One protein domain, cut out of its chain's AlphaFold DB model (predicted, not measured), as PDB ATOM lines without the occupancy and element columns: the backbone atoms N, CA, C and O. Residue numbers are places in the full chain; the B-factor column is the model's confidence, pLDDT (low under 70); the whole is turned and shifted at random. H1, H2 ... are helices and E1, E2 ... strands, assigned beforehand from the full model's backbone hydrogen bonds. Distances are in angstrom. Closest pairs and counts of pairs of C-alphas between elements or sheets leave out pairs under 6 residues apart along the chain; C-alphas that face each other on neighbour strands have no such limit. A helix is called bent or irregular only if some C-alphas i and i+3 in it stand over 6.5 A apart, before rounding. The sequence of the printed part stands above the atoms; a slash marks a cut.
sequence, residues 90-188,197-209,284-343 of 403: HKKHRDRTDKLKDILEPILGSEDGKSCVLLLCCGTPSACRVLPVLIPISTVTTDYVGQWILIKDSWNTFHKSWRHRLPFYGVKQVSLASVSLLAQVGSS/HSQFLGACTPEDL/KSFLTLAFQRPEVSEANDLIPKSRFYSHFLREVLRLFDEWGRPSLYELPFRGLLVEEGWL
ATOM      1  N   HIS A  90      -8.085  63.802  24.633       73.94
ATOM      2  CA  HIS A  90      -8.709  62.476  24.630       73.94
ATOM      3  C   HIS A  90      -7.760  61.387  24.121       73.94
ATOM      4  O   HIS A  90      -7.677  60.329  24.740       73.94
ATOM      5  N   LYS A  91      -6.963  61.671  23.081       80.12
ATOM      6  CA  LYS A  91      -5.943  60.734  22.589       80.12
ATOM      7  C   LYS A  91      -4.896  60.400  23.659       80.12
ATOM      8  O   LYS A  91      -4.698  59.235  23.965       80.12
ATOM      9  N   LYS A  92      -4.316  61.409  24.325       78.56
ATOM     10  CA  LYS A  92      -3.330  61.187  25.405       78.56
ATOM     11  C   LYS A  92      -3.905  60.421  26.605       78.56
ATOM     12  O   LYS A  92      -3.158  59.712  27.273       78.56
ATOM     13  N   HIS A  93      -5.193  60.609  26.915       78.50
ATOM     14  CA  HIS A  93      -5.875  59.832  27.959       78.50
ATOM     15  C   HIS A  93      -5.947  58.363  27.556       78.50
ATOM     16  O   HIS A  93      -5.409  57.524  28.265       78.50
ATOM     17  N   ARG A  94      -6.495  58.089  26.366       81.19
ATOM     18  CA  ARG A  94      -6.618  56.739  25.811       81.19
ATOM     19  C   ARG A  94      -5.269  56.021  25.740       81.19
ATOM     20  O   ARG A  94      -5.141  54.951  26.313       81.19
ATOM     21  N   ASP A  95      -4.246  56.667  25.179       84.00
ATOM     22  CA  ASP A  95      -2.899  56.089  25.062       84.00
ATOM     23  C   ASP A  95      -2.298  55.710  26.431       84.00
ATOM     24  O   ASP A  95      -1.526  54.760  26.542       84.00
ATOM     25  N   ARG A  96      -2.607  56.466  27.496       79.00
ATOM     26  CA  ARG A  96      -2.137  56.163  28.858       79.00
ATOM     27  C   ARG A  96      -2.956  55.045  29.493       79.00
ATOM     28  O   ARG A  96      -2.372  54.199  30.161       79.00
ATOM     29  N   THR A  97      -4.266  55.042  29.279       81.00
ATOM     30  CA  THR A  97      -5.160  53.971  29.717       81.00
ATOM     31  C   THR A  97      -4.773  52.638  29.085       81.00
ATOM     32  O   THR A  97      -4.694  51.638  29.790       81.00
ATOM     33  N   ASP A  98      -4.454  52.625  27.792       82.69
ATOM     34  CA  ASP A  98      -4.037  51.413  27.083       82.69
ATOM     35  C   ASP A  98      -2.677  50.916  27.594       82.69
ATOM     36  O   ASP A  98      -2.550  49.756  27.964       82.69
ATOM     37  N   LYS A  99      -1.696  51.810  27.791       83.12
ATOM     38  CA  LYS A  99      -0.420  51.439  28.439       83.12
ATOM     39  C   LYS A  99      -0.599  50.864  29.839       83.12
ATOM     40  O   LYS A  99       0.152  49.989  30.253       83.12
ATOM     41  N   LEU A 100      -1.545  51.399  30.603       79.19
ATOM     42  CA  LEU A 100      -1.837  50.898  31.937       79.19
ATOM     43  C   LEU A 100      -2.466  49.505  31.873       79.19
ATOM     44  O   LEU A 100      -2.082  48.641  32.654       79.19
ATOM     45  N   LYS A 101      -3.400  49.287  30.940       80.38
ATOM     46  CA  LYS A 101      -3.966  47.963  30.677       80.38
ATOM     47  C   LYS A 101      -2.862  46.968  30.348       80.38
ATOM     48  O   LYS A 101      -2.840  45.926  30.977       80.38
ATOM     49  N   ASP A 102      -1.910  47.327  29.490       80.06
ATOM     50  CA  ASP A 102      -0.779  46.455  29.147       80.06
ATOM     51  C   ASP A 102       0.092  46.113  30.374       80.06
ATOM     52  O   ASP A 102       0.542  44.983  30.541       80.06
ATOM     53  N   ILE A 103       0.326  47.083  31.268       79.31
ATOM     54  CA  ILE A 103       1.102  46.867  32.504       79.31
ATOM     55  C   ILE A 103       0.352  45.953  33.481       79.31
ATOM     56  O   ILE A 103       0.972  45.145  34.176       79.31
ATOM     57  N   LEU A 104      -0.969  46.116  33.574       79.75
ATOM     58  CA  LEU A 104      -1.811  45.405  34.531       79.75
ATOM     59  C   LEU A 104      -2.361  44.090  33.990       79.75
ATOM     60  O   LEU A 104      -2.754  43.275  34.811       79.75
ATOM     61  N   GLU A 105      -2.343  43.860  32.674       76.06
ATOM     62  CA  GLU A 105      -2.780  42.632  31.988       76.06
ATOM     63  C   GLU A 105      -2.346  41.368  32.744       76.06
ATOM     64  O   GLU A 105      -3.184  40.507  33.007       76.06
ATOM     65  N   PRO A 106      -1.100  41.268  33.240       67.62
ATOM     66  CA  PRO A 106      -0.667  40.060  33.924       67.62
ATOM     67  C   PRO A 106      -1.234  39.864  35.339       67.62
ATOM     68  O   PRO A 106      -1.053  38.791  35.907       67.62
ATOM     69  N   ILE A 107      -1.851  40.889  35.935       72.25
ATOM     70  CA  ILE A 107      -2.634  40.798  37.180       72.25
ATOM     71  C   ILE A 107      -4.051  40.286  36.880       72.25
ATOM     72  O   ILE A 107      -4.690  39.717  37.759       72.25
ATOM     73  N   LEU A 108      -4.550  40.478  35.656       64.56
ATOM     74  CA  LEU A 108      -5.964  40.281  35.329       64.56
ATOM     75  C   LEU A 108      -6.381  38.814  35.232       64.56
ATOM     76  O   LEU A 108      -7.577  38.540  35.296       64.56
ATOM     77  N   GLY A 109      -5.432  37.879  35.101       55.59
ATOM     78  CA  GLY A 109      -5.762  36.513  34.683       55.59
ATOM     79  C   GLY A 109      -6.453  36.516  33.311       55.59
ATOM     80  O   GLY A 109      -6.623  37.569  32.698       55.59
ATOM     81  N   SER A 110      -6.832  35.355  32.773       50.06
ATOM     82  CA  SER A 110      -7.680  35.343  31.570       50.06
ATOM     83  C   SER A 110      -8.983  36.099  31.856       50.06
ATOM     84  O   SER A 110      -9.511  36.023  32.966       50.06
ATOM     85  N   GLU A 111      -9.522  36.810  30.859       53.88
ATOM     86  CA  GLU A 111     -10.772  37.598  30.917       53.88
ATOM     87  C   GLU A 111     -12.028  36.817  31.366       53.88
ATOM     88  O   GLU A 111     -13.129  37.361  31.390       53.88
ATOM     89  N   ASP A 112     -11.891  35.552  31.761       61.47
ATOM     90  CA  ASP A 112     -12.981  34.636  32.072       61.47
ATOM     91  C   ASP A 112     -13.820  35.073  33.282       61.47
ATOM     92  O   ASP A 112     -14.861  34.473  33.539       61.47
ATOM     93  N   GLY A 113     -13.383  36.082  34.051       67.94
ATOM     94  CA  GLY A 113     -14.157  36.667  35.152       67.94
ATOM     95  C   GLY A 113     -14.452  35.688  36.293       67.94
ATOM     96  O   GLY A 113     -15.367  35.918  37.075       67.94
ATOM     97  N   LYS A 114     -13.705  34.580  36.375       81.25
ATOM     98  CA  LYS A 114     -13.895  33.488  37.350       81.25
ATOM     99  C   LYS A 114     -13.010  33.614  38.588       81.25
ATOM    100  O   LYS A 114     -13.198  32.872  39.554       81.25
ATOM    101  N   SER A 115     -12.053  34.536  38.571       84.44
ATOM    102  CA  SER A 115     -11.083  34.736  39.644       84.44
ATOM    103  C   SER A 115     -11.086  36.183  40.114       84.44
ATOM    104  O   SER A 115     -11.285  37.109  39.334       84.44
ATOM    105  N   CYS A 116     -10.858  36.362  41.405       87.56
ATOM    106  CA  CYS A 116     -10.530  37.628  42.024       87.56
ATOM    107  C   CYS A 116      -9.023  37.710  42.283       87.56
ATOM    108  O   CYS A 116      -8.323  36.697  42.347       87.56
ATOM    109  N   VAL A 117      -8.532  38.933  42.430       89.06
ATOM    110  CA  VAL A 117      -7.124  39.213  42.706       89.06
ATOM    111  C   VAL A 117      -6.971  39.650  44.155       89.06
ATOM    112  O   VAL A 117      -7.681  40.545  44.612       89.06
ATOM    113  N   LEU A 118      -5.995  39.075  44.850       92.06
ATOM    114  CA  LEU A 118      -5.479  39.571  46.121       92.06
ATOM    115  C   LEU A 118      -4.013  39.978  45.938       92.06
ATOM    116  O   LEU A 118      -3.210  39.202  45.425       92.06
ATOM    117  N   LEU A 119      -3.642  41.188  46.355       93.25
ATOM    118  CA  LEU A 119      -2.255  41.648  46.256       93.25
ATOM    119  C   LEU A 119      -1.453  41.237  47.491       93.25
ATOM    120  O   LEU A 119      -1.795  41.610  48.616       93.25
ATOM    121  N   LEU A 120      -0.355  40.518  47.271       94.56
ATOM    122  CA  LEU A 120       0.584  40.088  48.299       94.56
ATOM    123  C   LEU A 120       1.892  40.875  48.178       94.56
ATOM    124  O   LEU A 120       2.589  40.781  47.176       94.56
ATOM    125  N   CYS A 121       2.239  41.654  49.190       94.75
ATOM    126  CA  CYS A 121       3.464  42.443  49.253       94.75
ATOM    127  C   CYS A 121       4.492  41.720  50.130       94.75
ATOM    128  O   CYS A 121       4.243  41.455  51.306       94.75
ATOM    129  N   CYS A 122       5.649  41.405  49.548       92.00
ATOM    130  CA  CYS A 122       6.748  40.703  50.204       92.00
ATOM    131  C   CYS A 122       7.953  41.640  50.353       92.00
ATOM    132  O   CYS A 122       8.437  42.207  49.362       92.00
ATOM    133  N   GLY A 123       8.467  41.776  51.574       87.06
ATOM    134  CA  GLY A 123       9.656  42.574  51.874       87.06
ATOM    135  C   GLY A 123       9.378  43.737  52.822       87.06
ATOM    136  O   GLY A 123       8.619  43.603  53.777       87.06
ATOM    137  N   THR A 124      10.045  44.870  52.595       87.38
ATOM    138  CA  THR A 124       9.953  46.039  53.485       87.38
ATOM    139  C   THR A 124       8.841  46.999  53.063       87.38
ATOM    140  O   THR A 124       8.628  47.155  51.861       87.38
ATOM    141  N   PRO A 125       8.199  47.730  53.995       89.94
ATOM    142  CA  PRO A 125       7.124  48.669  53.661       89.94
ATOM    143  C   PRO A 125       7.483  49.725  52.605       89.94
ATOM    144  O   PRO A 125       6.685  50.029  51.724       89.94
ATOM    145  N   SER A 126       8.708  50.253  52.634       87.31
ATOM    146  CA  SER A 126       9.176  51.276  51.688       87.31
ATOM    147  C   SER A 126       9.540  50.733  50.303       87.31
ATOM    148  O   SER A 126       9.616  51.495  49.343       87.31
ATOM    149  N   ALA A 127       9.830  49.438  50.208       87.62
ATOM    150  CA  ALA A 127      10.247  48.777  48.982       87.62
ATOM    151  C   ALA A 127       9.889  47.295  49.086       87.62
ATOM    152  O   ALA A 127      10.621  46.502  49.693       87.62
ATOM    153  N   CYS A 128       8.750  46.930  48.505       91.00
ATOM    154  CA  CYS A 128       8.297  45.553  48.449       91.00
ATOM    155  C   CYS A 128       8.066  45.095  47.019       91.00
ATOM    156  O   CYS A 128       7.895  45.882  46.085       91.00
ATOM    157  N   ARG A 129       8.080  43.778  46.856       91.56
ATOM    158  CA  ARG A 129       7.631  43.137  45.632       91.56
ATOM    159  C   ARG A 129       6.181  42.733  45.825       91.56
ATOM    160  O   ARG A 129       5.864  42.043  46.786       91.56
ATOM    161  N   VAL A 130       5.324  43.186  44.925       91.94
ATOM    162  CA  VAL A 130       3.895  42.905  44.937       91.94
ATOM    163  C   VAL A 130       3.605  41.797  43.935       91.94
ATOM    164  O   VAL A 130       3.958  41.894  42.756       91.94
ATOM    165  N   LEU A 131       2.978  40.743  44.438       90.62
ATOM    166  CA  LEU A 131       2.575  39.547  43.726       90.62
ATOM    167  C   LEU A 131       1.040  39.493  43.676       90.62
ATOM    168  O   LEU A 131       0.402  39.512  44.731       90.62
ATOM    169  N   PRO A 132       0.429  39.416  42.487       89.56
ATOM    170  CA  PRO A 132      -0.991  39.134  42.370       89.56
ATOM    171  C   PRO A 132      -1.258  37.649  42.659       89.56
ATOM    172  O   PRO A 132      -0.638  36.767  42.066       89.56
ATOM    173  N   VAL A 133      -2.192  37.375  43.563       90.06
ATOM    174  CA  VAL A 133      -2.687  36.031  43.880       90.06
ATOM    175  C   VAL A 133      -4.077  35.888  43.272       90.06
ATOM    176  O   VAL A 133      -4.982  36.649  43.615       90.06
ATOM    177  N   LEU A 134      -4.237  34.929  42.359       88.75
ATOM    178  CA  LEU A 134      -5.520  34.623  41.729       88.75
ATOM    179  C   LEU A 134      -6.300  33.646  42.606       88.75
ATOM    180  O   LEU A 134      -5.832  32.544  42.884       88.75
ATOM    181  N   ILE A 135      -7.492  34.051  43.030       88.44
ATOM    182  CA  ILE A 135      -8.359  33.280  43.923       88.44
ATOM    183  C   ILE A 135      -9.704  33.079  43.222       88.44
ATOM    184  O   ILE A 135     -10.295  34.059  42.773       88.44
ATOM    185  N   PRO A 136     -10.217  31.847  43.070       89.06
ATOM    186  CA  PRO A 136     -11.524  31.622  42.453       89.06
ATOM    187  C   PRO A 136     -12.632  32.407  43.170       89.06
ATOM    188  O   PRO A 136     -12.718  32.391  44.391       89.06
ATOM    189  N   ILE A 137     -13.515  33.087  42.433       86.88
ATOM    190  CA  ILE A 137     -14.588  33.894  43.052       86.88
ATOM    191  C   ILE A 137     -15.515  33.017  43.902       86.88
ATOM    192  O   ILE A 137     -15.962  33.437  44.968       86.88
ATOM    193  N   SER A 138     -15.753  31.777  43.466       85.75
ATOM    194  CA  SER A 138     -16.589  30.809  44.180       85.75
ATOM    195  C   SER A 138     -16.065  30.452  45.572       85.75
ATOM    196  O   SER A 138     -16.866  30.072  46.423       85.75
ATOM    197  N   THR A 139     -14.755  30.575  45.820       85.56
ATOM    198  CA  THR A 139     -14.132  30.204  47.100       85.56
ATOM    199  C   THR A 139     -14.048  31.362  48.088       85.56
ATOM    200  O   THR A 139     -13.878  31.112  49.279       85.56
ATOM    201  N   VAL A 140     -14.233  32.617  47.648       84.50
ATOM    202  CA  VAL A 140     -14.058  33.829  48.481       84.50
ATOM    203  C   VAL A 140     -14.919  33.812  49.747       84.50
ATOM    204  O   VAL A 140     -14.505  34.328  50.783       84.50
ATOM    205  N   THR A 141     -16.113  33.220  49.692       84.81
ATOM    206  CA  THR A 141     -17.053  33.199  50.827       84.81
ATOM    207  C   THR A 141     -17.268  31.822  51.439       84.81
ATOM    208  O   THR A 141     -18.035  31.712  52.391       84.81
ATOM    209  N   THR A 142     -16.672  30.778  50.868       86.44
ATOM    210  CA  THR A 142     -17.007  29.382  51.190       86.44
ATOM    211  C   THR A 142     -15.797  28.556  51.605       86.44
ATOM    212  O   THR A 142     -15.951  27.633  52.396       86.44
ATOM    213  N   ASP A 143     -14.599  28.893  51.123       90.12
ATOM    214  CA  ASP A 143     -13.388  28.100  51.327       90.12
ATOM    215  C   ASP A 143     -12.217  28.993  51.757       90.12
ATOM    216  O   ASP A 143     -11.343  29.366  50.970       90.12
ATOM    217  N   TYR A 144     -12.218  29.371  53.038       91.12
ATOM    218  CA  TYR A 144     -11.152  30.182  53.631       91.12
ATOM    219  C   TYR A 144      -9.809  29.445  53.636       91.12
ATOM    220  O   TYR A 144      -8.768  30.053  53.390       91.12
ATOM    221  N   VAL A 145      -9.821  28.129  53.871       93.62
ATOM    222  CA  VAL A 145      -8.602  27.308  53.921       93.62
ATOM    223  C   VAL A 145      -7.921  27.291  52.553       93.62
ATOM    224  O   VAL A 145      -6.727  27.581  52.459       93.62
ATOM    225  N   GLY A 146      -8.677  27.049  51.479       92.69
ATOM    226  CA  GLY A 146      -8.170  27.085  50.110       92.69
ATOM    227  C   GLY A 146      -7.602  28.449  49.720       92.69
ATOM    228  O   GLY A 146      -6.549  28.508  49.083       92.69
ATOM    229  N   GLN A 147      -8.212  29.554  50.167       93.06
ATOM    230  CA  GLN A 147      -7.648  30.896  49.961       93.06
ATOM    231  C   GLN A 147      -6.251  31.022  50.582       93.06
ATOM    232  O   GLN A 147      -5.315  31.465  49.915       93.06
ATOM    233  N   TRP A 148      -6.081  30.610  51.842       95.06
ATOM    234  CA  TRP A 148      -4.789  30.688  52.528       95.06
ATOM    235  C   TRP A 148      -3.741  29.737  51.948       95.06
ATOM    236  O   TRP A 148      -2.569  30.113  51.884       95.06
ATOM    237  N   ILE A 149      -4.146  28.561  51.458       94.50
ATOM    238  CA  ILE A 149      -3.268  27.657  50.701       94.50
ATOM    239  C   ILE A 149      -2.753  28.363  49.442       94.50
ATOM    240  O   ILE A 149      -1.540  28.459  49.259       94.50
ATOM    241  N   LEU A 150      -3.636  28.958  48.633       93.25
ATOM    242  CA  LEU A 150      -3.247  29.677  47.413       93.25
ATOM    243  C   LEU A 150      -2.316  30.862  47.696       93.25
ATOM    244  O   LEU A 150      -1.351  31.090  46.960       93.25
ATOM    245  N   ILE A 151      -2.573  31.609  48.773       94.25
ATOM    246  CA  ILE A 151      -1.720  32.723  49.213       94.25
ATOM    247  C   ILE A 151      -0.324  32.213  49.578       94.25
ATOM    248  O   ILE A 151       0.685  32.756  49.114       94.25
ATOM    249  N   LYS A 152      -0.258  31.156  50.393       93.00
ATOM    250  CA  LYS A 152       0.993  30.540  50.837       93.00
ATOM    251  C   LYS A 152       1.779  29.957  49.662       93.00
ATOM    252  O   LYS A 152       2.989  30.164  49.577       93.00
ATOM    253  N   ASP A 153       1.108  29.291  48.732       90.81
ATOM    254  CA  ASP A 153       1.726  28.689  47.549       90.81
ATOM    255  C   ASP A 153       2.254  29.742  46.577       90.81
ATOM    256  O   ASP A 153       3.361  29.607  46.045       90.81
ATOM    257  N   SER A 154       1.517  30.840  46.404       89.44
ATOM    258  CA  SER A 154       1.965  31.984  45.606       89.44
ATOM    259  C   SER A 154       3.234  32.601  46.200       89.44
ATOM    260  O   SER A 154       4.213  32.841  45.488       89.44
ATOM    261  N   TRP A 155       3.267  32.775  47.524       90.44
ATOM    262  CA  TRP A 155       4.453  33.243  48.238       90.44
ATOM    263  C   TRP A 155       5.644  32.274  48.119       90.44
ATOM    264  O   TRP A 155       6.765  32.703  47.830       90.44
ATOM    265  N   ASN A 156       5.418  30.966  48.286       87.44
ATOM    266  CA  ASN A 156       6.460  29.938  48.172       87.44
ATOM    267  C   ASN A 156       7.077  29.925  46.766       87.44
ATOM    268  O   ASN A 156       8.302  29.955  46.615       87.44
ATOM    269  N   THR A 157       6.226  29.941  45.737       85.19
ATOM    270  CA  THR A 157       6.642  29.981  44.329       85.19
ATOM    271  C   THR A 157       7.488  31.215  44.035       85.19
ATOM    272  O   THR A 157       8.537  31.123  43.391       85.19
ATOM    273  N   PHE A 158       7.078  32.371  44.556       82.88
ATOM    274  CA  PHE A 158       7.793  33.625  44.376       82.88
ATOM    275  C   PHE A 158       9.203  33.599  44.990       82.88
ATOM    276  O   PHE A 158      10.158  34.098  44.383       82.88
ATOM    277  N   HIS A 159       9.371  32.973  46.154       78.38
ATOM    278  CA  HIS A 159      10.664  32.949  46.826       78.38
ATOM    279  C   HIS A 159      11.639  31.884  46.345       78.38
ATOM    280  O   HIS A 159      12.831  32.055  46.596       78.38
ATOM    281  N   LYS A 160      11.205  30.871  45.586       71.75
ATOM    282  CA  LYS A 160      12.047  29.756  45.108       71.75
ATOM    283  C   LYS A 160      12.778  29.014  46.256       71.75
ATOM    284  O   LYS A 160      12.819  29.440  47.408       71.75
ATOM    285  N   SER A 161      13.421  27.888  45.932       61.34
ATOM    286  CA  SER A 161      14.051  26.976  46.915       61.34
ATOM    287  C   SER A 161      15.133  27.613  47.813       61.34
ATOM    288  O   SER A 161      15.430  27.065  48.871       61.34
ATOM    289  N   TRP A 162      15.697  28.795  47.501       68.69
ATOM    290  CA  TRP A 162      16.768  29.370  48.339       68.69
ATOM    291  C   TRP A 162      16.322  29.661  49.776       68.69
ATOM    292  O   TRP A 162      17.138  29.574  50.690       68.69
ATOM    293  N   ARG A 163      15.034  29.943  50.007       67.06
ATOM    294  CA  ARG A 163      14.513  30.139  51.366       67.06
ATOM    295  C   ARG A 163      14.383  28.866  52.170       67.06
ATOM    296  O   ARG A 163      14.596  28.908  53.377       67.06
ATOM    297  N   HIS A 164      14.150  27.734  51.513       64.00
ATOM    298  CA  HIS A 164      14.272  26.431  52.161       64.00
ATOM    299  C   HIS A 164      15.708  26.129  52.591       64.00
ATOM    300  O   HIS A 164      15.905  25.115  53.243       64.00
ATOM    301  N   ARG A 165      16.686  26.989  52.249       66.25
ATOM    302  CA  ARG A 165      18.090  26.855  52.647       66.25
ATOM    303  C   ARG A 165      18.505  27.733  53.822       66.25
ATOM    304  O   ARG A 165      19.628  27.584  54.295       66.25
ATOM    305  N   LEU A 166      17.655  28.649  54.294       75.06
ATOM    306  CA  LEU A 166      17.970  29.477  55.457       75.06
ATOM    307  C   LEU A 166      17.210  28.971  56.692       75.06
ATOM    308  O   LEU A 166      15.994  29.158  56.787       75.06
ATOM    309  N   PRO A 167      17.899  28.348  57.668       69.56
ATOM    310  CA  PRO A 167      17.252  27.912  58.899       69.56
ATOM    311  C   PRO A 167      16.711  29.127  59.640       69.56
ATOM    312  O   PRO A 167      17.388  30.142  59.729       69.56
ATOM    313  N   PHE A 168      15.508  29.021  60.201       79.88
ATOM    314  CA  PHE A 168      14.874  30.085  60.992       79.88
ATOM    315  C   PHE A 168      14.567  31.387  60.238       79.88
ATOM    316  O   PHE A 168      14.040  32.304  60.860       79.88
ATOM    317  N   TYR A 169      14.853  31.491  58.940       83.56
ATOM    318  CA  TYR A 169      14.387  32.604  58.123       83.56
ATOM    319  C   TYR A 169      13.032  32.240  57.515       83.56
ATOM    320  O   TYR A 169      12.884  31.195  56.882       83.56
ATOM    321  N   GLY A 170      12.027  33.086  57.708       87.94
ATOM    322  CA  GLY A 170      10.682  32.805  57.222       87.94
ATOM    323  C   GLY A 170       9.739  33.982  57.389       87.94
ATOM    324  O   GLY A 170      10.168  35.127  57.545       87.94
ATOM    325  N   VAL A 171       8.441  33.683  57.350       90.75
ATOM    326  CA  VAL A 171       7.395  34.673  57.610       90.75
ATOM    327  C   VAL A 171       7.372  34.998  59.093       90.75
ATOM    328  O   VAL A 171       7.013  34.158  59.918       90.75
ATOM    329  N   LYS A 172       7.767  36.231  59.408       91.06
ATOM    330  CA  LYS A 172       7.761  36.778  60.760       91.06
ATOM    331  C   LYS A 172       6.363  37.258  61.134       91.06
ATOM    332  O   LYS A 172       5.916  37.013  62.250       91.06
ATOM    333  N   GLN A 173       5.695  37.945  60.210       93.12
ATOM    334  CA  GLN A 173       4.393  38.547  60.460       93.12
ATOM    335  C   GLN A 173       3.611  38.714  59.158       93.12
ATOM    336  O   GLN A 173       4.180  39.030  58.117       93.12
ATOM    337  N   VAL A 174       2.293  38.551  59.236       95.12
ATOM    338  CA  VAL A 174       1.356  38.905  58.167       95.12
ATOM    339  C   VAL A 174       0.399  39.974  58.676       95.12
ATOM    340  O   VAL A 174      -0.106  39.901  59.798       95.12
ATOM    341  N   SER A 175       0.163  40.998  57.864       95.38
ATOM    342  CA  SER A 175      -0.752  42.092  58.192       95.38
ATOM    343  C   SER A 175      -1.498  42.584  56.959       95.38
ATOM    344  O   SER A 175      -1.067  42.362  55.832       95.38
ATOM    345  N   LEU A 176      -2.633  43.248  57.163       95.06
ATOM    346  CA  LEU A 176      -3.304  43.965  56.085       95.06
ATOM    347  C   LEU A 176      -2.567  45.273  55.815       95.06
ATOM    348  O   LEU A 176      -2.092  45.928  56.744       95.06
ATOM    349  N   ALA A 177      -2.489  45.657  54.547       95.12
ATOM    350  CA  ALA A 177      -1.787  46.865  54.138       95.12
ATOM    351  C   ALA A 177      -2.492  47.561  52.976       95.12
ATOM    352  O   ALA A 177      -3.182  46.926  52.172       95.12
ATOM    353  N   SER A 178      -2.317  48.874  52.877       94.31
ATOM    354  CA  SER A 178      -2.521  49.574  51.614       94.31
ATOM    355  C   SER A 178      -1.272  49.403  50.754       94.31
ATOM    356  O   SER A 178      -0.160  49.508  51.264       94.31
ATOM    357  N   VAL A 179      -1.444  49.092  49.476       92.94
ATOM    358  CA  VAL A 179      -0.378  48.780  48.527       92.94
ATOM    359  C   VAL A 179      -0.414  49.807  47.404       92.94
ATOM    360  O   VAL A 179      -1.458  50.027  46.803       92.94
ATOM    361  N   SER A 180       0.736  50.387  47.092       91.31
ATOM    362  CA  SER A 180       0.941  51.272  45.948       91.31
ATOM    363  C   SER A 180       1.871  50.581  44.963       91.31
ATOM    364  O   SER A 180       2.945  50.113  45.343       91.31
ATOM    365  N   LEU A 181       1.482  50.522  43.692       90.56
ATOM    366  CA  LEU A 181       2.291  49.902  42.644       90.56
ATOM    367  C   LEU A 181       3.152  50.973  41.954       90.56
ATOM    368  O   LEU A 181       2.653  52.011  41.531       90.56
ATOM    369  N   LEU A 182       4.453  50.724  41.825       86.56
ATOM    370  CA  LEU A 182       5.420  51.657  41.233       86.56
ATOM    371  C   LEU A 182       5.761  51.278  39.791       86.56
ATOM    372  O   LEU A 182       5.682  52.111  38.892       86.56
ATOM    373  N   ALA A 183       6.167  50.026  39.571       83.81
ATOM    374  CA  ALA A 183       6.641  49.557  38.273       83.81
ATOM    375  C   ALA A 183       6.491  48.042  38.137       83.81
ATOM    376  O   ALA A 183       6.535  47.318  39.128       83.81
ATOM    377  N   GLN A 184       6.380  47.553  36.906       81.38
ATOM    378  CA  GLN A 184       6.433  46.124  36.613       81.38
ATOM    379  C   GLN A 184       7.892  45.644  36.546       81.38
ATOM    380  O   GLN A 184       8.741  46.290  35.931       81.38
ATOM    381  N   VAL A 185       8.187  44.499  37.158       77.75
ATOM    382  CA  VAL A 185       9.511  43.859  37.158       77.75
ATOM    383  C   VAL A 185       9.506  42.666  36.220       77.75
ATOM    384  O   VAL A 185       8.641  41.801  36.313       77.75
ATOM    385  N   GLY A 186      10.524  42.577  35.363       62.31
ATOM    386  CA  GLY A 186      10.787  41.367  34.579       62.31
ATOM    387  C   GLY A 186      10.049  41.269  33.243       62.31
ATOM    388  O   GLY A 186      10.103  40.215  32.617       62.31
ATOM    389  N   SER A 187       9.424  42.350  32.763       52.69
ATOM    390  CA  SER A 187       8.852  42.409  31.410       52.69
ATOM    391  C   SER A 187       9.962  42.622  30.371       52.69
ATOM    392  O   SER A 187      10.125  43.702  29.808       52.69
ATOM    393  N   SER A 188      10.799  41.602  30.160       42.50
ATOM    394  CA  SER A 188      11.609  41.542  28.944       42.50
ATOM    395  C   SER A 188      10.705  40.993  27.846       42.50
ATOM    396  O   SER A 188      10.267  39.844  27.908       42.50
ATOM    397  N   HIS A 197       5.124  34.587  36.394       59.94
ATOM    398  CA  HIS A 197       4.414  35.338  37.432       59.94
ATOM    399  C   HIS A 197       4.829  36.806  37.361       59.94
ATOM    400  O   HIS A 197       5.989  37.150  37.617       59.94
ATOM    401  N   SER A 198       3.888  37.655  36.975       70.38
ATOM    402  CA  SER A 198       4.094  39.085  36.895       70.38
ATOM    403  C   SER A 198       4.349  39.642  38.284       70.38
ATOM    404  O   SER A 198       3.618  39.384  39.237       70.38
ATOM    405  N   GLN A 199       5.451  40.369  38.414       82.69
ATOM    406  CA  GLN A 199       5.866  40.968  39.673       82.69
ATOM    407  C   GLN A 199       5.865  42.472  39.510       82.69
ATOM    408  O   GLN A 199       6.234  42.998  38.460       82.69
ATOM    409  N   PHE A 200       5.499  43.167  40.576       87.94
ATOM    410  CA  PHE A 200       5.530  44.618  40.623       87.94
ATOM    411  C   PHE A 200       6.451  45.056  41.752       87.94
ATOM    412  O   PHE A 200       6.554  44.393  42.779       87.94
ATOM    413  N   LEU A 201       7.149  46.170  41.572       90.50
ATOM    414  CA  LEU A 201       7.702  46.921  42.690       90.50
ATOM    415  C   LEU A 201       6.603  47.811  43.226       90.50
ATOM    416  O   LEU A 201       5.859  48.418  42.455       90.50
ATOM    417  N   GLY A 202       6.531  47.898  44.541       92.00
ATOM    418  CA  GLY A 202       5.572  48.732  45.226       92.00
ATOM    419  C   GLY A 202       6.094  49.205  46.568       92.00
ATOM    420  O   GLY A 202       7.181  48.835  47.017       92.00
ATOM    421  N   ALA A 203       5.276  50.024  47.197       93.25
ATOM    422  CA  ALA A 203       5.369  50.334  48.608       93.25
ATOM    423  C   ALA A 203       4.082  49.849  49.273       93.25
ATOM    424  O   ALA A 203       3.036  49.743  48.626       93.25
ATOM    425  N   CYS A 204       4.145  49.562  50.563       93.81
ATOM    426  CA  CYS A 204       2.954  49.289  51.336       93.81
ATOM    427  C   CYS A 204       2.970  50.045  52.654       93.81
ATOM    428  O   CYS A 204       4.008  50.216  53.287       93.81
ATOM    429  N   THR A 205       1.784  50.435  53.092       94.50
ATOM    430  CA  THR A 205       1.557  51.004  54.415       94.50
ATOM    431  C   THR A 205       0.709  50.005  55.198       94.50
ATOM    432  O   THR A 205      -0.435  49.766  54.799       94.50
ATOM    433  N   PRO A 206       1.247  49.370  56.256       93.38
ATOM    434  CA  PRO A 206       0.460  48.503  57.131       93.38
ATOM    435  C   PRO A 206      -0.753  49.251  57.691       93.38
ATOM    436  O   PRO A 206      -0.678  50.456  57.924       93.38
ATOM    437  N   GLU A 207      -1.864  48.552  57.923       92.81
ATOM    438  CA  GLU A 207      -2.998  49.147  58.635       92.81
ATOM    439  C   GLU A 207      -2.564  49.656  60.016       92.81
ATOM    440  O   GLU A 207      -1.901  48.942  60.778       92.81
ATOM    441  N   ASP A 208      -2.995  50.873  60.351       92.44
ATOM    442  CA  ASP A 208      -2.822  51.436  61.683       92.44
ATOM    443  C   ASP A 208      -3.794  50.763  62.660       92.44
ATOM    444  O   ASP A 208      -4.914  51.218  62.895       92.44
ATOM    445  N   LEU A 209      -3.387  49.596  63.163       90.69
ATOM    446  CA  LEU A 209      -4.156  48.867  64.166       90.69
ATOM    447  C   LEU A 209      -4.150  49.589  65.511       90.69
ATOM    448  O   LEU A 209      -5.116  49.459  66.251       90.69
ATOM    449  N   LYS A 284      -3.068  40.455  63.782       90.81
ATOM    450  CA  LYS A 284      -1.707  40.154  63.291       90.81
ATOM    451  C   LYS A 284      -1.309  38.707  63.583       90.81
ATOM    452  O   LYS A 284      -0.794  38.016  62.704       90.81
ATOM    453  N   SER A 285      -1.581  38.235  64.797       91.50
ATOM    454  CA  SER A 285      -1.255  36.873  65.220       91.50
ATOM    455  C   SER A 285      -2.048  35.833  64.433       91.50
ATOM    456  O   SER A 285      -1.462  34.867  63.952       91.50
ATOM    457  N   PHE A 286      -3.352  36.047  64.228       93.50
ATOM    458  CA  PHE A 286      -4.184  35.114  63.469       93.50
ATOM    459  C   PHE A 286      -3.884  35.111  61.974       93.50
ATOM    460  O   PHE A 286      -3.813  34.033  61.395       93.50
ATOM    461  N   LEU A 287      -3.623  36.267  61.357       95.00
ATOM    462  CA  LEU A 287      -3.175  36.328  59.959       95.00
ATOM    463  C   LEU A 287      -1.859  35.564  59.769       95.00
ATOM    464  O   LEU A 287      -1.712  34.789  58.828       95.00
ATOM    465  N   THR A 288      -0.907  35.755  60.686       94.69
ATOM    466  CA  THR A 288       0.386  35.056  60.640       94.69
ATOM    467  C   THR A 288       0.207  33.551  60.833       94.69
ATOM    468  O   THR A 288       0.821  32.759  60.121       94.69
ATOM    469  N   LEU A 289      -0.661  33.148  61.764       94.19
ATOM    470  CA  LEU A 289      -0.950  31.744  62.028       94.19
ATOM    471  C   LEU A 289      -1.664  31.075  60.849       94.19
ATOM    472  O   LEU A 289      -1.244  29.994  60.463       94.19
ATOM    473  N   ALA A 290      -2.666  31.721  60.248       94.75
ATOM    474  CA  ALA A 290      -3.378  31.210  59.074       94.75
ATOM    475  C   ALA A 290      -2.454  31.076  57.858       94.75
ATOM    476  O   ALA A 290      -2.507  30.086  57.137       94.75
ATOM    477  N   PHE A 291      -1.519  32.011  57.678       94.75
ATOM    478  CA  PHE A 291      -0.493  31.883  56.646       94.75
ATOM    479  C   PHE A 291       0.412  30.658  56.872       94.75
ATOM    480  O   PHE A 291       0.788  29.956  55.932       94.75
ATOM    481  N   GLN A 292       0.794  30.383  58.121       91.75
ATOM    482  CA  GLN A 292       1.636  29.229  58.451       91.75
ATOM    483  C   GLN A 292       0.856  27.905  58.394       91.75
ATOM    484  O   GLN A 292       1.384  26.911  57.884       91.75
ATOM    485  N   ARG A 293      -0.385  27.912  58.889       93.44
ATOM    486  CA  ARG A 293      -1.318  26.788  59.038       93.44
ATOM    487  C   ARG A 293      -2.706  27.196  58.518       93.44
ATOM    488  O   ARG A 293      -3.518  27.695  59.305       93.44
ATOM    489  N   PRO A 294      -2.966  27.017  57.210       93.19
ATOM    490  CA  PRO A 294      -4.234  27.395  56.585       93.19
ATOM    491  C   PRO A 294      -5.470  26.795  57.259       93.19
ATOM    492  O   PRO A 294      -6.532  27.395  57.241       93.19
ATOM    493  N   GLU A 295      -5.343  25.655  57.931       92.25
ATOM    494  CA  GLU A 295      -6.450  24.962  58.597       92.25
ATOM    495  C   GLU A 295      -7.094  25.818  59.706       92.25
ATOM    496  O   GLU A 295      -8.274  25.684  60.008       92.25
ATOM    497  N   VAL A 296      -6.345  26.761  60.291       89.81
ATOM    498  CA  VAL A 296      -6.842  27.642  61.362       89.81
ATOM    499  C   VAL A 296      -7.834  28.698  60.843       89.81
ATOM    500  O   VAL A 296      -8.572  29.301  61.630       89.81
ATOM    501  N   SER A 297      -7.893  28.934  59.527       88.81
ATOM    502  CA  SER A 297      -8.816  29.917  58.951       88.81
ATOM    503  C   SER A 297     -10.242  29.408  58.760       88.81
ATOM    504  O   SER A 297     -11.109  30.216  58.461       88.81
ATOM    505  N   GLU A 298     -10.510  28.110  58.921       86.75
ATOM    506  CA  GLU A 298     -11.829  27.520  58.633       86.75
ATOM    507  C   GLU A 298     -12.975  28.231  59.371       86.75
ATOM    508  O   GLU A 298     -14.003  28.545  58.777       86.75
ATOM    509  N   ALA A 299     -12.765  28.564  60.646       78.50
ATOM    510  CA  ALA A 299     -13.758  29.234  61.486       78.50
ATOM    511  C   ALA A 299     -13.599  30.766  61.547       78.50
ATOM    512  O   ALA A 299     -14.338  31.427  62.276       78.50
ATOM    513  N   ASN A 300     -12.619  31.343  60.845       80.00
ATOM    514  CA  ASN A 300     -12.250  32.747  61.002       80.00
ATOM    515  C   ASN A 300     -12.219  33.472  59.650       80.00
ATOM    516  O   ASN A 300     -11.318  33.254  58.840       80.00
ATOM    517  N   ASP A 301     -13.138  34.419  59.455       82.50
ATOM    518  CA  ASP A 301     -13.088  35.366  58.335       82.50
ATOM    519  C   ASP A 301     -11.984  36.415  58.581       82.50
ATOM    520  O   ASP A 301     -12.203  37.498  59.129       82.50
ATOM    521  N   LEU A 302     -10.738  36.036  58.275       87.38
ATOM    522  CA  LEU A 302      -9.550  36.845  58.570       87.38
ATOM    523  C   LEU A 302      -9.249  37.898  57.495       87.38
ATOM    524  O   LEU A 302      -8.664  38.943  57.809       87.38
ATOM    525  N   ILE A 303      -9.617  37.629  56.239       88.25
ATOM    526  CA  ILE A 303      -9.367  38.513  55.096       88.25
ATOM    527  C   ILE A 303     -10.698  39.144  54.680       88.25
ATOM    528  O   ILE A 303     -11.526  38.472  54.076       88.25
ATOM    529  N   PRO A 304     -10.898  40.453  54.918       87.88
ATOM    530  CA  PRO A 304     -12.125  41.119  54.507       87.88
ATOM    531  C   PRO A 304     -12.389  40.962  53.009       87.88
ATOM    532  O   PRO A 304     -11.493  41.209  52.203       87.88
ATOM    533  N   LYS A 305     -13.644  40.699  52.626       85.06
ATOM    534  CA  LYS A 305     -14.062  40.567  51.213       85.06
ATOM    535  C   LYS A 305     -13.617  41.739  50.326       85.06
ATOM    536  O   LYS A 305     -13.256  41.546  49.175       85.06
ATOM    537  N   SER A 306     -13.550  42.946  50.893       83.12
ATOM    538  CA  SER A 306     -13.062  44.164  50.217       83.12
ATOM    539  C   SER A 306     -11.585  44.135  49.784       83.12
ATOM    540  O   SER A 306     -11.104  45.097  49.192       83.12
ATOM    541  N   ARG A 307     -10.842  43.081  50.133       86.19
ATOM    542  CA  ARG A 307      -9.448  42.845  49.734       86.19
ATOM    543  C   ARG A 307      -9.350  42.023  48.446       86.19
ATOM    544  O   ARG A 307      -8.268  41.953  47.871       86.19
ATOM    545  N   PHE A 308     -10.452  41.405  48.021       86.31
ATOM    546  CA  PHE A 308     -10.530  40.606  46.808       86.31
ATOM    547  C   PHE A 308     -11.139  41.433  45.687       86.31
ATOM    548  O   PHE A 308     -12.280  41.886  45.767       86.31
ATOM    549  N   TYR A 309     -10.380  41.593  44.615       82.94
ATOM    550  CA  TYR A 309     -10.793  42.369  43.460       82.94
ATOM    551  C   TYR A 309     -11.351  41.448  42.382       82.94
ATOM    552  O   TYR A 309     -10.587  40.853  41.623       82.94
ATOM    553  N   SER A 310     -12.677  41.321  42.305       78.50
ATOM    554  CA  SER A 310     -13.354  40.545  41.252       78.50
ATOM    555  C   SER A 310     -13.185  41.174  39.867       78.50
ATOM    556  O   SER A 310     -13.050  40.473  38.870       78.50
ATOM    557  N   HIS A 311     -13.132  42.508  39.805       76.19
ATOM    558  CA  HIS A 311     -12.906  43.263  38.576       76.19
ATOM    559  C   HIS A 311     -11.784  44.287  38.758       76.19
ATOM    560  O   HIS A 311     -11.992  45.486  38.565       76.19
ATOM    561  N   PHE A 312     -10.584  43.813  39.109       76.88
ATOM    562  CA  PHE A 312      -9.420  44.664  39.389       76.88
ATOM    563  C   PHE A 312      -9.186  45.735  38.312       76.88
ATOM    564  O   PHE A 312      -9.067  46.916  38.632       76.88
ATOM    565  N   LEU A 313      -9.215  45.357  37.024       75.19
ATOM    566  CA  LEU A 313      -9.049  46.330  35.940       75.19
ATOM    567  C   LEU A 313     -10.163  47.376  35.928       75.19
ATOM    568  O   LEU A 313      -9.888  48.556  35.752       75.19
ATOM    569  N   ARG A 314     -11.422  46.959  36.092       78.56
ATOM    570  CA  ARG A 314     -12.568  47.871  36.032       78.56
ATOM    571  C   ARG A 314     -12.502  48.898  37.155       78.56
ATOM    572  O   ARG A 314     -12.768  50.068  36.906       78.56
ATOM    573  N   GLU A 315     -12.121  48.476  38.355       75.75
ATOM    574  CA  GLU A 315     -11.941  49.384  39.489       75.75
ATOM    575  C   GLU A 315     -10.797  50.369  39.254       75.75
ATOM    576  O   GLU A 315     -10.974  51.570  39.453       75.75
ATOM    577  N   VAL A 316      -9.658  49.888  38.747       79.88
ATOM    578  CA  VAL A 316      -8.533  50.755  38.379       79.88
ATOM    579  C   VAL A 316      -8.942  51.762  37.309       79.88
ATOM    580  O   VAL A 316      -8.683  52.952  37.457       79.88
ATOM    581  N   LEU A 317      -9.594  51.309  36.238       79.69
ATOM    582  CA  LEU A 317     -10.034  52.172  35.145       79.69
ATOM    583  C   LEU A 317     -11.045  53.216  35.623       79.69
ATOM    584  O   LEU A 317     -10.926  54.380  35.253       79.69
ATOM    585  N   ARG A 318     -11.975  52.828  36.506       81.88
ATOM    586  CA  ARG A 318     -12.925  53.758  37.120       81.88
ATOM    587  C   ARG A 318     -12.201  54.857  37.900       81.88
ATOM    588  O   ARG A 318     -12.480  56.030  37.684       81.88
ATOM    589  N   LEU A 319     -11.227  54.494  38.739       80.31
ATOM    590  CA  LEU A 319     -10.406  55.471  39.469       80.31
ATOM    591  C   LEU A 319      -9.604  56.367  38.517       80.31
ATOM    592  O   LEU A 319      -9.435  57.557  38.772       80.31
ATOM    593  N   PHE A 320      -9.133  55.822  37.394       78.19
ATOM    594  CA  PHE A 320      -8.416  56.588  36.378       78.19
ATOM    595  C   PHE A 320      -9.272  57.665  35.707       78.19
ATOM    596  O   PHE A 320      -8.761  58.758  35.423       78.19
ATOM    597  N   ASP A 321     -10.541  57.351  35.454       80.69
ATOM    598  CA  ASP A 321     -11.506  58.272  34.865       80.69
ATOM    599  C   ASP A 321     -11.994  59.311  35.887       80.69
ATOM    600  O   ASP A 321     -12.060  60.494  35.555       80.69
ATOM    601  N   GLU A 322     -12.240  58.910  37.139       83.88
ATOM    602  CA  GLU A 322     -12.665  59.805  38.227       83.88
ATOM    603  C   GLU A 322     -11.568  60.805  38.636       83.88
ATOM    604  O   GLU A 322     -11.839  61.994  38.798       83.88
ATOM    605  N   TRP A 323     -10.318  60.351  38.794       77.69
ATOM    606  CA  TRP A 323      -9.225  61.167  39.351       77.69
ATOM    607  C   TRP A 323      -8.434  61.940  38.289       77.69
ATOM    608  O   TRP A 323      -7.522  62.699  38.610       77.69
ATOM    609  N   GLY A 324      -8.759  61.765  37.007       73.19
ATOM    610  CA  GLY A 324      -8.161  62.558  35.936       73.19
ATOM    611  C   GLY A 324      -6.676  62.264  35.694       73.19
ATOM    612  O   GLY A 324      -5.865  63.187  35.628       73.19
ATOM    613  N   ARG A 325      -6.345  60.989  35.426       74.94
ATOM    614  CA  ARG A 325      -4.991  60.451  35.125       74.94
ATOM    615  C   ARG A 325      -4.057  60.295  36.334       74.94
ATOM    616  O   ARG A 325      -2.917  60.780  36.271       74.94
ATOM    617  N   PRO A 326      -4.472  59.544  37.363       82.00
ATOM    618  CA  PRO A 326      -3.582  59.198  38.454       82.00
ATOM    619  C   PRO A 326      -2.354  58.435  37.939       82.00
ATOM    620  O   PRO A 326      -2.347  57.784  36.881       82.00
ATOM    621  N   SER A 327      -1.253  58.563  38.656       83.50
ATOM    622  CA  SER A 327      -0.105  57.678  38.500       83.50
ATOM    623  C   SER A 327      -0.355  56.376  39.257       83.50
ATOM    624  O   SER A 327      -1.113  56.345  40.219       83.50
ATOM    625  N   LEU A 328       0.276  55.279  38.834       81.38
ATOM    626  CA  LEU A 328       0.026  53.957  39.421       81.38
ATOM    627  C   LEU A 328       0.305  53.918  40.943       81.38
ATOM    628  O   LEU A 328      -0.403  53.238  41.681       81.38
ATOM    629  N   TYR A 329       1.278  54.708  41.414       85.00
ATOM    630  CA  TYR A 329       1.625  54.813  42.836       85.00
ATOM    631  C   TYR A 329       0.585  55.584  43.664       85.00
ATOM    632  O   TYR A 329       0.549  55.432  44.883       85.00
ATOM    633  N   GLU A 330      -0.243  56.409  43.017       86.06
ATOM    634  CA  GLU A 330      -1.284  57.223  43.663       86.06
ATOM    635  C   GLU A 330      -2.545  56.408  43.938       86.06
ATOM    636  O   GLU A 330      -3.390  56.844  44.712       86.06
ATOM    637  N   LEU A 331      -2.674  55.233  43.317       85.44
ATOM    638  CA  LEU A 331      -3.804  54.344  43.527       85.44
ATOM    639  C   LEU A 331      -3.576  53.479  44.772       85.44
ATOM    640  O   LEU A 331      -2.656  52.653  44.778       85.44
ATOM    641  N   PRO A 332      -4.408  53.627  45.818       85.75
ATOM    642  CA  PRO A 332      -4.306  52.803  47.004       85.75
ATOM    643  C   PRO A 332      -5.017  51.474  46.759       85.75
ATOM    644  O   PRO A 332      -6.245  51.381  46.762       85.75
ATOM    645  N   PHE A 333      -4.242  50.413  46.594       90.25
ATOM    646  CA  PHE A 333      -4.771  49.060  46.600       90.25
ATOM    647  C   PHE A 333      -4.820  48.511  48.019       90.25
ATOM    648  O   PHE A 333      -4.137  48.981  48.927       90.25
ATOM    649  N   ARG A 334      -5.643  47.496  48.230       92.50
ATOM    650  CA  ARG A 334      -5.790  46.781  49.486       92.50
ATOM    651  C   ARG A 334      -5.164  45.403  49.309       92.50
ATOM    652  O   ARG A 334      -5.529  44.666  48.406       92.50
ATOM    653  N   GLY A 335      -4.220  45.047  50.169       94.19
ATOM    654  CA  GLY A 335      -3.540  43.756  50.092       94.19
ATOM    655  C   GLY A 335      -3.096  43.228  51.446       94.19
ATOM    656  O   GLY A 335      -3.530  43.720  52.495       94.19
ATOM    657  N   LEU A 336      -2.223  42.229  51.389       95.81
ATOM    658  CA  LEU A 336      -1.512  41.646  52.520       95.81
ATOM    659  C   LEU A 336      -0.032  42.018  52.443       95.81
ATOM    660  O   LEU A 336       0.579  41.913  51.385       95.81
ATOM    661  N   LEU A 337       0.550  42.406  53.571       95.94
ATOM    662  CA  LEU A 337       1.988  42.510  53.767       95.94
ATOM    663  C   LEU A 337       2.477  41.259  54.494       95.94
ATOM    664  O   LEU A 337       2.012  40.957  55.595       95.94
ATOM    665  N   VAL A 338       3.442  40.575  53.887       95.25
ATOM    666  CA  VAL A 338       4.202  39.481  54.488       95.25
ATOM    667  C   VAL A 338       5.586  40.007  54.846       95.25
ATOM    668  O   VAL A 338       6.438  40.225  53.982       95.25
ATOM    669  N   GLU A 339       5.797  40.222  56.139       92.69
ATOM    670  CA  GLU A 339       7.094  40.596  56.681       92.69
ATOM    671  C   GLU A 339       7.943  39.354  56.915       92.69
ATOM    672  O   GLU A 339       7.532  38.371  57.544       92.69
ATOM    673  N   GLU A 340       9.175  39.427  56.438       90.06
ATOM    674  CA  GLU A 340      10.102  38.309  56.426       90.06
ATOM    675  C   GLU A 340      11.315  38.635  57.267       90.06
ATOM    676  O   GLU A 340      11.823  39.758  57.279       90.06
ATOM    677  N   GLY A 341      11.810  37.627  57.966       88.12
ATOM    678  CA  GLY A 341      12.976  37.806  58.798       88.12
ATOM    679  C   GLY A 341      13.369  36.540  59.520       88.12
ATOM    680  O   GLY A 341      12.796  35.465  59.334       88.12
ATOM    681  N   TRP A 342      14.370  36.698  60.373       85.25
ATOM    682  CA  TRP A 342      14.736  35.676  61.335       85.25
ATOM    683  C   TRP A 342      13.618  35.552  62.375       85.25
ATOM    684  O   TRP A 342      13.230  36.538  63.002       85.25
ATOM    685  N   LEU A 343      13.093  34.338  62.531       83.69
ATOM    686  CA  LEU A 343      12.106  33.980  63.554       83.69
ATOM    687  C   LEU A 343      12.704  34.081  64.959       83.69
ATOM    688  O   LEU A 343      12.011  34.381  65.926       83.69
TER     689      LEU A 343
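What this domain is: This is residues 90 to 188, 197 to 209 and 284 to 343 of the 403 residues of the protein "Expressed protein" of Fusarium vanettenii (strain ATCC MYA-4622 / CBS 123669 / FGSC 9596 / NRRL 45880 / 77-13-4) (UniProt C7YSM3). A small closed barrel of five strands, round the ring E1, E2, E4, E3, E5 and back to E1, forms the body; H2 and H4 pack on its outside, and H1 and H6 run side by side in opposite directions toward one end of the long axis. Short H5 packs on H2, and H3 lies toward the other end. The printed part has 172 residues, in the order H1 E1 E2 H2 H3 E3 E4 H4 H5 H6 E5; the barrel is mixed and the class is mixed, helices and strands. It is compact, with a radius of gyration of the C-alphas of 16.3 A, and elongated, spanning 53 by 33 by 32 A.

Where its parts are: Find C-alpha 90 at (-8.709, 62.476, 24.630); from there H1 runs 25.8 A to residue 107, with a kink of 25 degrees near residue 101, and it is irregular, C-alphas 103 and 106 being 7.2 A apart. Next come E1, residues 115 to 124, 27.6 A, and E2, residues 127 to 136, 28.5 A. H2, residues 144 to 159, runs 23.0 A; H3 is residues 161 to 165. E3, residues 169 to 185, 24.3 A, bends by 117 degrees at residue 182, and E4, residues 199 to 206, 19.8 A, by 59 degrees at residue 202. H4 is residues 284 to 292, H5 294 to 297 and H6 312 to 322. E5, residues 333 to 342, runs 27.9 A to C-alpha 342 at (14.736, 35.676, 61.335).

How they stand to each other: Start at the hairpin E1 and E2, where N 118 and O 133 are 2.9 A apart, within hydrogen-bond range. Antiparallel neighbours follow: E2 and E4 (N 130 and O 200, 2.8 A), E4 and E3 (N 180 and O 203, 2.8 A), E3 and E5 (N 175 and O 337, 2.9 A). Parallel E5 and E1 close the ring, with N 121 and O 336 at 2.8 A. Outside the barrel, H2 is over E1 at a height of 6.3 A, and H4 is over E3 at 7.0 A, running across the strands. H2, with residues 148 to 152 alone, touches H4, about perpendicular at 75 degrees; the closest C-alphas, of Trp 148 and Phe 291, are 6.1 A apart. H2, with residues 144 to 149 alone, touches H5, closest at the C-alphas of Val 145 and Pro 294, 5.1 A. H1, with residues 97 to 104 alone, touches H6 at a shallow tilt of 24 degrees, opposite ways, closest at the C-alphas of Leu 104 and Leu 313, 7.4 A. H3 is not on the barrel. Every O i to N i+4 pair is within hydrogen-bond range in H2, H4 and H6; H1 has 12 of 14, H3 0 of 1 but 2 of 2 O i to N i+3 pairs, and H5 is too short for an O i to N i+4 pair.

The domain as a whole: The C-alphas of His 90 and Pro 167 are the two farthest apart, 55.2 A. Look for two cuts: C-alphas 188 and 197 are 12.7 A apart, and C-alphas 209 and 284 are 9.1 A apart. Of the links printed whole, H5 to H6 is long, 14 residues. The mean pLDDT of the printed part is 84.2; 17 residues are under 70, among them 108 to 113 and 161 to 165.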